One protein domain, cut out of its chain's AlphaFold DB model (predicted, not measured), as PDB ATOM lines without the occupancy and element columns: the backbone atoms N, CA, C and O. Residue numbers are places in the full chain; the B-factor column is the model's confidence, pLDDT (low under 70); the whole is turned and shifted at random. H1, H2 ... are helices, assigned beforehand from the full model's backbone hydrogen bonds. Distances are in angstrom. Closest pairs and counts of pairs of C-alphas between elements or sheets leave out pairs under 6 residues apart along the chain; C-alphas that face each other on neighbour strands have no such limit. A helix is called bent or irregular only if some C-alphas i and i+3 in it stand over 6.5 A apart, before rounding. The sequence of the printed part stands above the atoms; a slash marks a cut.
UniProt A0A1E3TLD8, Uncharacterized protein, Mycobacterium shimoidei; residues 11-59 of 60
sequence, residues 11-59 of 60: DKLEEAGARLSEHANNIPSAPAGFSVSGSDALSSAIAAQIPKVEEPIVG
ATOM      1  N   ASP A  11     -28.613   0.188  -4.509       96.06
ATOM      2  CA  ASP A  11     -27.369   0.037  -5.264       96.06
ATOM      3  C   ASP A  11     -27.440   0.841  -6.570       96.06
ATOM      4  O   ASP A  11     -26.521   1.589  -6.910       96.06
ATOM      5  N   LYS A  12     -28.582   0.781  -7.274       95.19
ATOM      6  CA  LYS A  12     -28.795   1.598  -8.481       95.19
ATOM      7  C   LYS A  12     -28.838   3.092  -8.186       95.19
ATOM      8  O   LYS A  12     -28.402   3.890  -9.016       95.19
ATOM      9  N   LEU A  13     -29.406   3.483  -7.046       95.62
ATOM     10  CA  LEU A  13     -29.461   4.886  -6.650       95.62
ATOM     11  C   LEU A  13     -28.057   5.424  -6.353       95.62
ATOM     12  O   LEU A  13     -27.729   6.529  -6.781       95.62
ATOM     13  N   GLU A  14     -27.229   4.639  -5.668       97.38
ATOM     14  CA  GLU A  14     -25.839   4.990  -5.383       97.38
ATOM     15  C   GLU A  14     -25.013   5.105  -6.673       97.38
ATOM     16  O   GLU A  14     -24.346   6.117  -6.888       97.38
ATOM     17  N   GLU A  15     -25.136   4.135  -7.584       97.62
ATOM     18  CA  GLU A  15     -24.477   4.161  -8.897       97.62
ATOM     19  C   GLU A  15     -24.885   5.397  -9.719       97.62
ATOM     20  O   GLU A  15     -24.039   6.084 -10.298       97.62
ATOM     21  N   ALA A  16     -26.183   5.713  -9.756       96.94
ATOM     22  CA  ALA A  16     -26.690   6.894 -10.449       96.94
ATOM     23  C   ALA A  16     -26.180   8.198  -9.814       96.94
ATOM     24  O   ALA A  16     -25.822   9.132 -10.534       96.94
ATOM     25  N   GLY A  17     -26.102   8.250  -8.482       97.19
ATOM     26  CA  GLY A  17     -25.546   9.382  -7.746       97.19
ATOM     27  C   GLY A  17     -24.061   9.595  -8.041       97.19
ATOM     28  O   GLY A  17     -23.650  10.722  -8.320       97.19
ATOM     29  N   ALA A  18     -23.272   8.519  -8.060       97.81
ATOM     30  CA  ALA A  18     -21.852   8.570  -8.396       97.81
ATOM     31  C   ALA A  18     -21.627   9.102  -9.821       97.81
ATOM     32  O   ALA A  18     -20.840  10.028 -10.008       97.81
ATOM     33  N   ARG A  19     -22.385   8.600 -10.807       97.75
ATOM     34  CA  ARG A  19     -22.339   9.098 -12.195       97.75
ATOM     35  C   ARG A  19     -22.720  10.568 -12.303       97.75
ATOM     36  O   ARG A  19     -22.059  11.327 -13.004       97.75
ATOM     37  N   LEU A  20     -23.781  10.985 -11.613       97.31
ATOM     38  CA  LEU A  20     -24.198  12.384 -11.609       97.31
ATOM     39  C   LEU A  20     -23.102  13.281 -11.022       97.31
ATOM     40  O   LEU A  20     -22.806  14.326 -11.595       97.31
ATOM     41  N   SER A  21     -22.484  12.863  -9.914       97.50
ATOM     42  CA  SER A  21     -21.387  13.606  -9.293       97.50
ATOM     43  C   SER A  21     -20.166  13.687 -10.208       97.50
ATOM     44  O   SER A  21     -19.610  14.770 -10.376       97.50
ATOM     45  N   GLU A  22     -19.780  12.582 -10.846       97.69
ATOM     46  CA  GLU A  22     -18.695  12.554 -11.829       97.69
ATOM     47  C   GLU A  22     -18.967  13.526 -12.985       97.69
ATOM     48  O   GLU A  22     -18.128  14.366 -13.304       97.69
ATOM     49  N   HIS A  23     -20.161  13.472 -13.583       96.50
ATOM     50  CA  HIS A  23     -20.535  14.381 -14.665       96.50
ATOM     51  C   HIS A  23     -20.580  15.842 -14.218       96.50
ATOM     52  O   HIS A  23     -20.102  16.699 -14.956       96.50
ATOM     53  N   ALA A  24     -21.095  16.129 -13.020       94.56
ATOM     54  CA  ALA A  24     -21.131  17.480 -12.467       94.56
ATOM     55  C   ALA A  24     -19.721  18.054 -12.257       94.56
ATOM     56  O   ALA A  24     -19.472  19.207 -12.595       94.56
ATOM     57  N   ASN A  25     -18.786  17.237 -11.768       95.69
ATOM     58  CA  ASN A  25     -17.389  17.638 -11.575       95.69
ATOM     59  C   ASN A  25     -16.631  17.842 -12.895       95.69
ATOM     60  O   ASN A  25     -15.616  18.532 -12.917       95.69
ATOM     61  N   ASN A  26     -17.122  17.259 -13.989       95.25
ATOM     62  CA  ASN A  26     -16.560  17.428 -15.326       95.25
ATOM     63  C   ASN A  26     -17.152  18.627 -16.087       95.25
ATOM     64  O   ASN A  26     -16.731  18.888 -17.216       95.25
ATOM     65  N   ILE A  27     -18.116  19.359 -15.510       90.88
ATOM     66  CA  ILE A  27     -18.635  20.584 -16.124       90.88
ATOM     67  C   ILE A  27     -17.513  21.635 -16.105       90.88
ATOM     68  O   ILE A  27     -17.033  21.996 -15.027       90.88
ATOM     69  N   PRO A  28     -17.068  22.137 -17.271       90.50
ATOM     70  CA  PRO A  28     -16.026  23.150 -17.319       90.50
ATOM     71  C   PRO A  28     -16.530  24.470 -16.731       90.50
ATOM     72  O   PRO A  28     -17.719  24.791 -16.800       90.50
ATOM     73  N   SER A  29     -15.613  25.272 -16.191       88.44
ATOM     74  CA  SER A  29     -15.930  26.652 -15.820       88.44
ATOM     75  C   SER A  29     -16.372  27.449 -17.046       88.44
ATOM     76  O   SER A  29     -15.872  27.230 -18.153       88.44
ATOM     77  N   ALA A  30     -17.292  28.391 -16.832       86.25
ATOM     78  CA  ALA A  30     -17.707  29.308 -17.879       86.25
ATOM     79  C   ALA A  30     -16.487  30.052 -18.460       86.25
ATOM     80  O   ALA A  30     -15.575  30.417 -17.707       86.25
ATOM     81  N   PRO A  31     -16.438  30.265 -19.787       85.69
ATOM     82  CA  PRO A  31     -15.401  31.086 -20.394       85.69
ATOM     83  C   PRO A  31     -15.509  32.537 -19.905       85.69
ATOM     84  O   PRO A  31     -16.547  32.969 -19.411       85.69
ATOM     85  N   ALA A  32     -14.436  33.311 -20.066       85.69
ATOM     86  CA  ALA A  32     -14.522  34.755 -19.869       85.69
ATOM     87  C   ALA A  32     -15.464  35.376 -20.917       85.69
ATOM     88  O   ALA A  32     -15.476  34.933 -22.068       85.69
ATOM     89  N   GLY A  33     -16.216  36.404 -20.521       84.75
ATOM     90  CA  GLY A  33     -17.097  37.138 -21.430       84.75
ATOM     91  C   GLY A  33     -16.332  37.825 -22.562       84.75
ATOM     92  O   GLY A  33     -15.156  38.189 -22.422       84.75
ATOM     93  N   PHE A  34     -16.999  38.011 -23.698       86.19
ATOM     94  CA  PHE A  34     -16.404  38.672 -24.849       86.19
ATOM     95  C   PHE A  34     -16.379  40.193 -24.669       86.19
ATOM     96  O   PHE A  34     -17.371  40.825 -24.307       86.19
ATOM     97  N   SER A  35     -15.245  40.813 -25.004       86.19
ATOM     98  CA  SER A  35     -15.095  42.269 -25.000       86.19
ATOM     99  C   SER A  35     -14.956  42.798 -26.424       86.19
ATOM    100  O   SER A  35     -14.061  42.396 -27.171       86.19
ATOM    101  N   VAL A  36     -15.847  43.715 -26.808       89.62
ATOM    102  CA  VAL A  36     -15.782  44.397 -28.105       89.62
ATOM    103  C   VAL A  36     -14.703  45.475 -28.050       89.62
ATOM    104  O   VAL A  36     -14.657  46.274 -27.118       89.62
ATOM    105  N   SER A  37     -13.861  45.525 -29.080       91.19
ATOM    106  CA  SER A  37     -12.913  46.621 -29.282       91.19
ATOM    107  C   SER A  37     -13.457  47.600 -30.319       91.19
ATOM    108  O   SER A  37     -14.036  47.184 -31.317       91.19
ATOM    109  N   GLY A  38     -13.267  48.899 -30.078       89.75
ATOM    110  CA  GLY A  38     -13.773  49.967 -30.942       89.75
ATOM    111  C   GLY A  38     -14.861  50.809 -30.276       89.75
ATOM    112  O   GLY A  38     -15.537  50.378 -29.346       89.75
ATOM    113  N   SER A  39     -14.996  52.048 -30.740       90.81
ATOM    114  CA  SER A  39     -15.963  53.031 -30.227       90.81
ATOM    115  C   SER A  39     -16.883  53.571 -31.323       90.81
ATOM    116  O   SER A  39     -17.569  54.571 -31.121       90.81
ATOM    117  N   ASP A  40     -16.858  52.961 -32.508       95.69
ATOM    118  CA  ASP A  40     -17.786  53.285 -33.581       95.69
ATOM    119  C   ASP A  40     -19.198  52.760 -33.268       95.69
ATOM    120  O   ASP A  40     -19.417  51.941 -32.368       95.69
ATOM    121  N   ALA A  41     -20.178  53.251 -34.025       94.62
ATOM    122  CA  ALA A  41     -21.583  52.934 -33.798       94.62
ATOM    123  C   ALA A  41     -21.891  51.429 -33.915       94.62
ATOM    124  O   ALA A  41     -22.758  50.931 -33.196       94.62
ATOM    125  N   LEU A  42     -21.180  50.699 -34.781       92.81
ATOM    126  CA  LEU A  42     -21.377  49.262 -34.941       92.81
ATOM    127  C   LEU A  42     -20.794  48.506 -33.742       92.81
ATOM    128  O   LEU A  42     -21.480  47.658 -33.173       92.81
ATOM    129  N   SER A  43     -19.590  48.869 -33.295       93.31
ATOM    130  CA  SER A  43     -18.974  48.306 -32.083       93.31
ATOM    131  C   SER A  43     -19.845  48.518 -30.839       93.31
ATOM    132  O   SER A  43     -20.061  47.584 -30.066       93.31
ATOM    133  N   SER A  44     -20.441  49.706 -30.677       92.50
ATOM    134  CA  SER A  44     -21.370  49.979 -29.571       92.50
ATOM    135  C   SER A  44     -22.651  49.142 -29.647       92.50
ATOM    136  O   SER A  44     -23.159  48.707 -28.613       92.50
ATOM    137  N   ALA A  45     -23.188  48.910 -30.850       92.62
ATOM    138  CA  ALA A  45     -24.375  48.079 -31.038       92.62
ATOM    139  C   ALA A  45     -24.094  46.602 -30.715       92.62
ATOM    140  O   ALA A  45     -24.912  45.943 -30.074       92.62
ATOM    141  N   ILE A  46     -22.922  46.099 -31.109       91.12
ATOM    142  CA  ILE A  46     -22.472  44.740 -30.785       91.12
ATOM    143  C   ILE A  46     -22.279  44.601 -29.270       91.12
ATOM    144  O   ILE A  46     -22.801  43.657 -28.679       91.12
ATOM    145  N   ALA A  47     -21.624  45.569 -28.620       91.31
ATOM    146  CA  ALA A  47     -21.416  45.560 -27.171       91.31
ATOM    147  C   ALA A  47     -22.739  45.520 -26.385       91.31
ATOM    148  O   ALA A  47     -22.822  44.867 -25.350       91.31
ATOM    149  N   ALA A  48     -23.797  46.154 -26.898       90.38
ATOM    150  CA  ALA A  48     -25.129  46.110 -26.294       90.38
ATOM    151  C   ALA A  48     -25.886  44.787 -26.534       90.38
ATOM    152  O   ALA A  48     -26.885  44.515 -25.862       90.38
ATOM    153  N   GLN A  49     -25.465  43.979 -27.510       92.06
ATOM    154  CA  GLN A  49     -26.142  42.738 -27.889       92.06
ATOM    155  C   GLN A  49     -25.481  41.490 -27.295       92.06
ATOM    156  O   GLN A  49     -26.194  40.538 -26.986       92.06
ATOM    157  N   ILE A  50     -24.158  41.500 -27.115       89.81
ATOM    158  CA  ILE A  50     -23.385  40.355 -26.611       89.81
ATOM    159  C   ILE A  50     -23.855  39.852 -25.235       89.81
ATOM    160  O   ILE A  50     -24.107  38.650 -25.133       89.81
ATOM    161  N   PRO A  51     -24.093  40.707 -24.217       87.81
ATOM    162  CA  PRO A  51     -24.538  40.237 -22.902       87.81
ATOM    163  C   PRO A  51     -25.817  39.396 -22.959       87.81
ATOM    164  O   PRO A  51     -25.917  38.371 -22.303       87.81
ATOM    165  N   LYS A  52     -26.752  39.731 -23.855       88.19
ATOM    166  CA  LYS A  52     -28.024  39.001 -24.010       88.19
ATOM    167  C   LYS A  52     -27.850  37.558 -24.491       88.19
ATOM    168  O   LYS A  52     -28.777  36.762 -24.378       88.19
ATOM    169  N   VAL A  53     -26.713  37.254 -25.113       87.06
ATOM    170  CA  VAL A  53     -26.373  35.915 -25.606       87.06
ATOM    171  C   VAL A  53     -25.491  35.183 -24.596       87.06
ATOM    172  O   VAL A  53     -25.632  33.973 -24.443       87.06
ATOM    173  N   GLU A  54     -24.602  35.902 -23.907       88.69
ATOM    174  CA  GLU A  54     -23.622  35.313 -22.992       88.69
ATOM    175  C   GLU A  54     -24.146  35.106 -21.567       88.69
ATOM    176  O   GLU A  54     -23.751  34.124 -20.946       88.69
ATOM    177  N   GLU A  55     -25.055  35.951 -21.061       84.88
ATOM    178  CA  GLU A  55     -25.615  35.889 -19.694       84.88
ATOM    179  C   GLU A  55     -26.016  34.468 -19.231       84.88
ATOM    180  O   GLU A  55     -25.691  34.102 -18.101       84.88
ATOM    181  N   PRO A  56     -26.652  33.612 -20.063       84.31
ATOM    182  CA  PRO A  56     -26.989  32.242 -19.664       84.31
ATOM    183  C   PRO A  56     -25.784  31.324 -19.400       84.31
ATOM    184  O   PRO A  56     -25.948  30.266 -18.798       84.31
ATOM    185  N   ILE A  57     -24.603  31.690 -19.901       85.06
ATOM    186  CA  ILE A  57     -23.370  30.896 -19.857       85.06
ATOM    187  C   ILE A  57     -22.373  31.500 -18.863       85.06
ATOM    188  O   ILE A  57     -21.814  30.760 -18.057       85.06
ATOM    189  N   VAL A  58     -22.140  32.818 -18.912       83.44
ATOM    190  CA  VAL A  58     -21.135  33.497 -18.066       83.44
ATOM    191  C   VAL A  58     -21.697  34.046 -16.753       83.44
ATOM    192  O   VAL A  58     -20.919  34.356 -15.853       83.44
ATOM    193  N   GLY A  59     -23.023  34.087 -16.599       70.25
ATOM    194  CA  GLY A  59     -23.685  34.705 -15.449       70.25
ATOM    195  C   GLY A  59     -23.830  36.229 -15.586       70.25
ATOM    196  O   GLY A  59     -23.436  36.787 -16.613       70.25
TER     197      GLY A  59
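AT A GLANCE: This is residues 11 to 59 of the 60 residues of an uncharacterized protein of Mycobacterium shimoidei (UniProt A0A1E3TLD8). A free-standing helix, H1, sticks out at one end of a thin rod; a long link runs on from it, and the shorter H2 and H3 fold back end to end alongside that link. The printed part has 49 residues with three named helices, H1, H2, H3 in chain order, and no named strand: all helix. It is extended, with a radius of gyration of the C-alphas of 18.8 A and spans of 61 by 14 by 11 A.

IN THESE COORDINATES: Find C-alpha 11 at (-27.369, 0.037, -5.264); from there H1 runs to residue 25, 21.2 A. H2, residues 41 to 49, covers 12.6 A. H3, residues 51 to 58, covers 9.0 A to C-alpha 58 at (-21.135, 33.497, -18.066); it is irregular, C-alphas 53 and 56 being 7.0 A apart.

HOW THE PARTS SIT: H1 is apart from H2 and H3. H2 and H3 meet only through their tight link, Ile 50. Every O i to N i+4 pair is within hydrogen-bond range in H1 and H2, and 2 of 4 in H3.

THE WHOLE: Look to C-alphas 11 and 40, the two farthest apart, at 61.1 A. Residues 11 to 28 stand free. Residues 26 to 40 are the long link. The printed part has no cut, and no printed residue is under pLDDT 70.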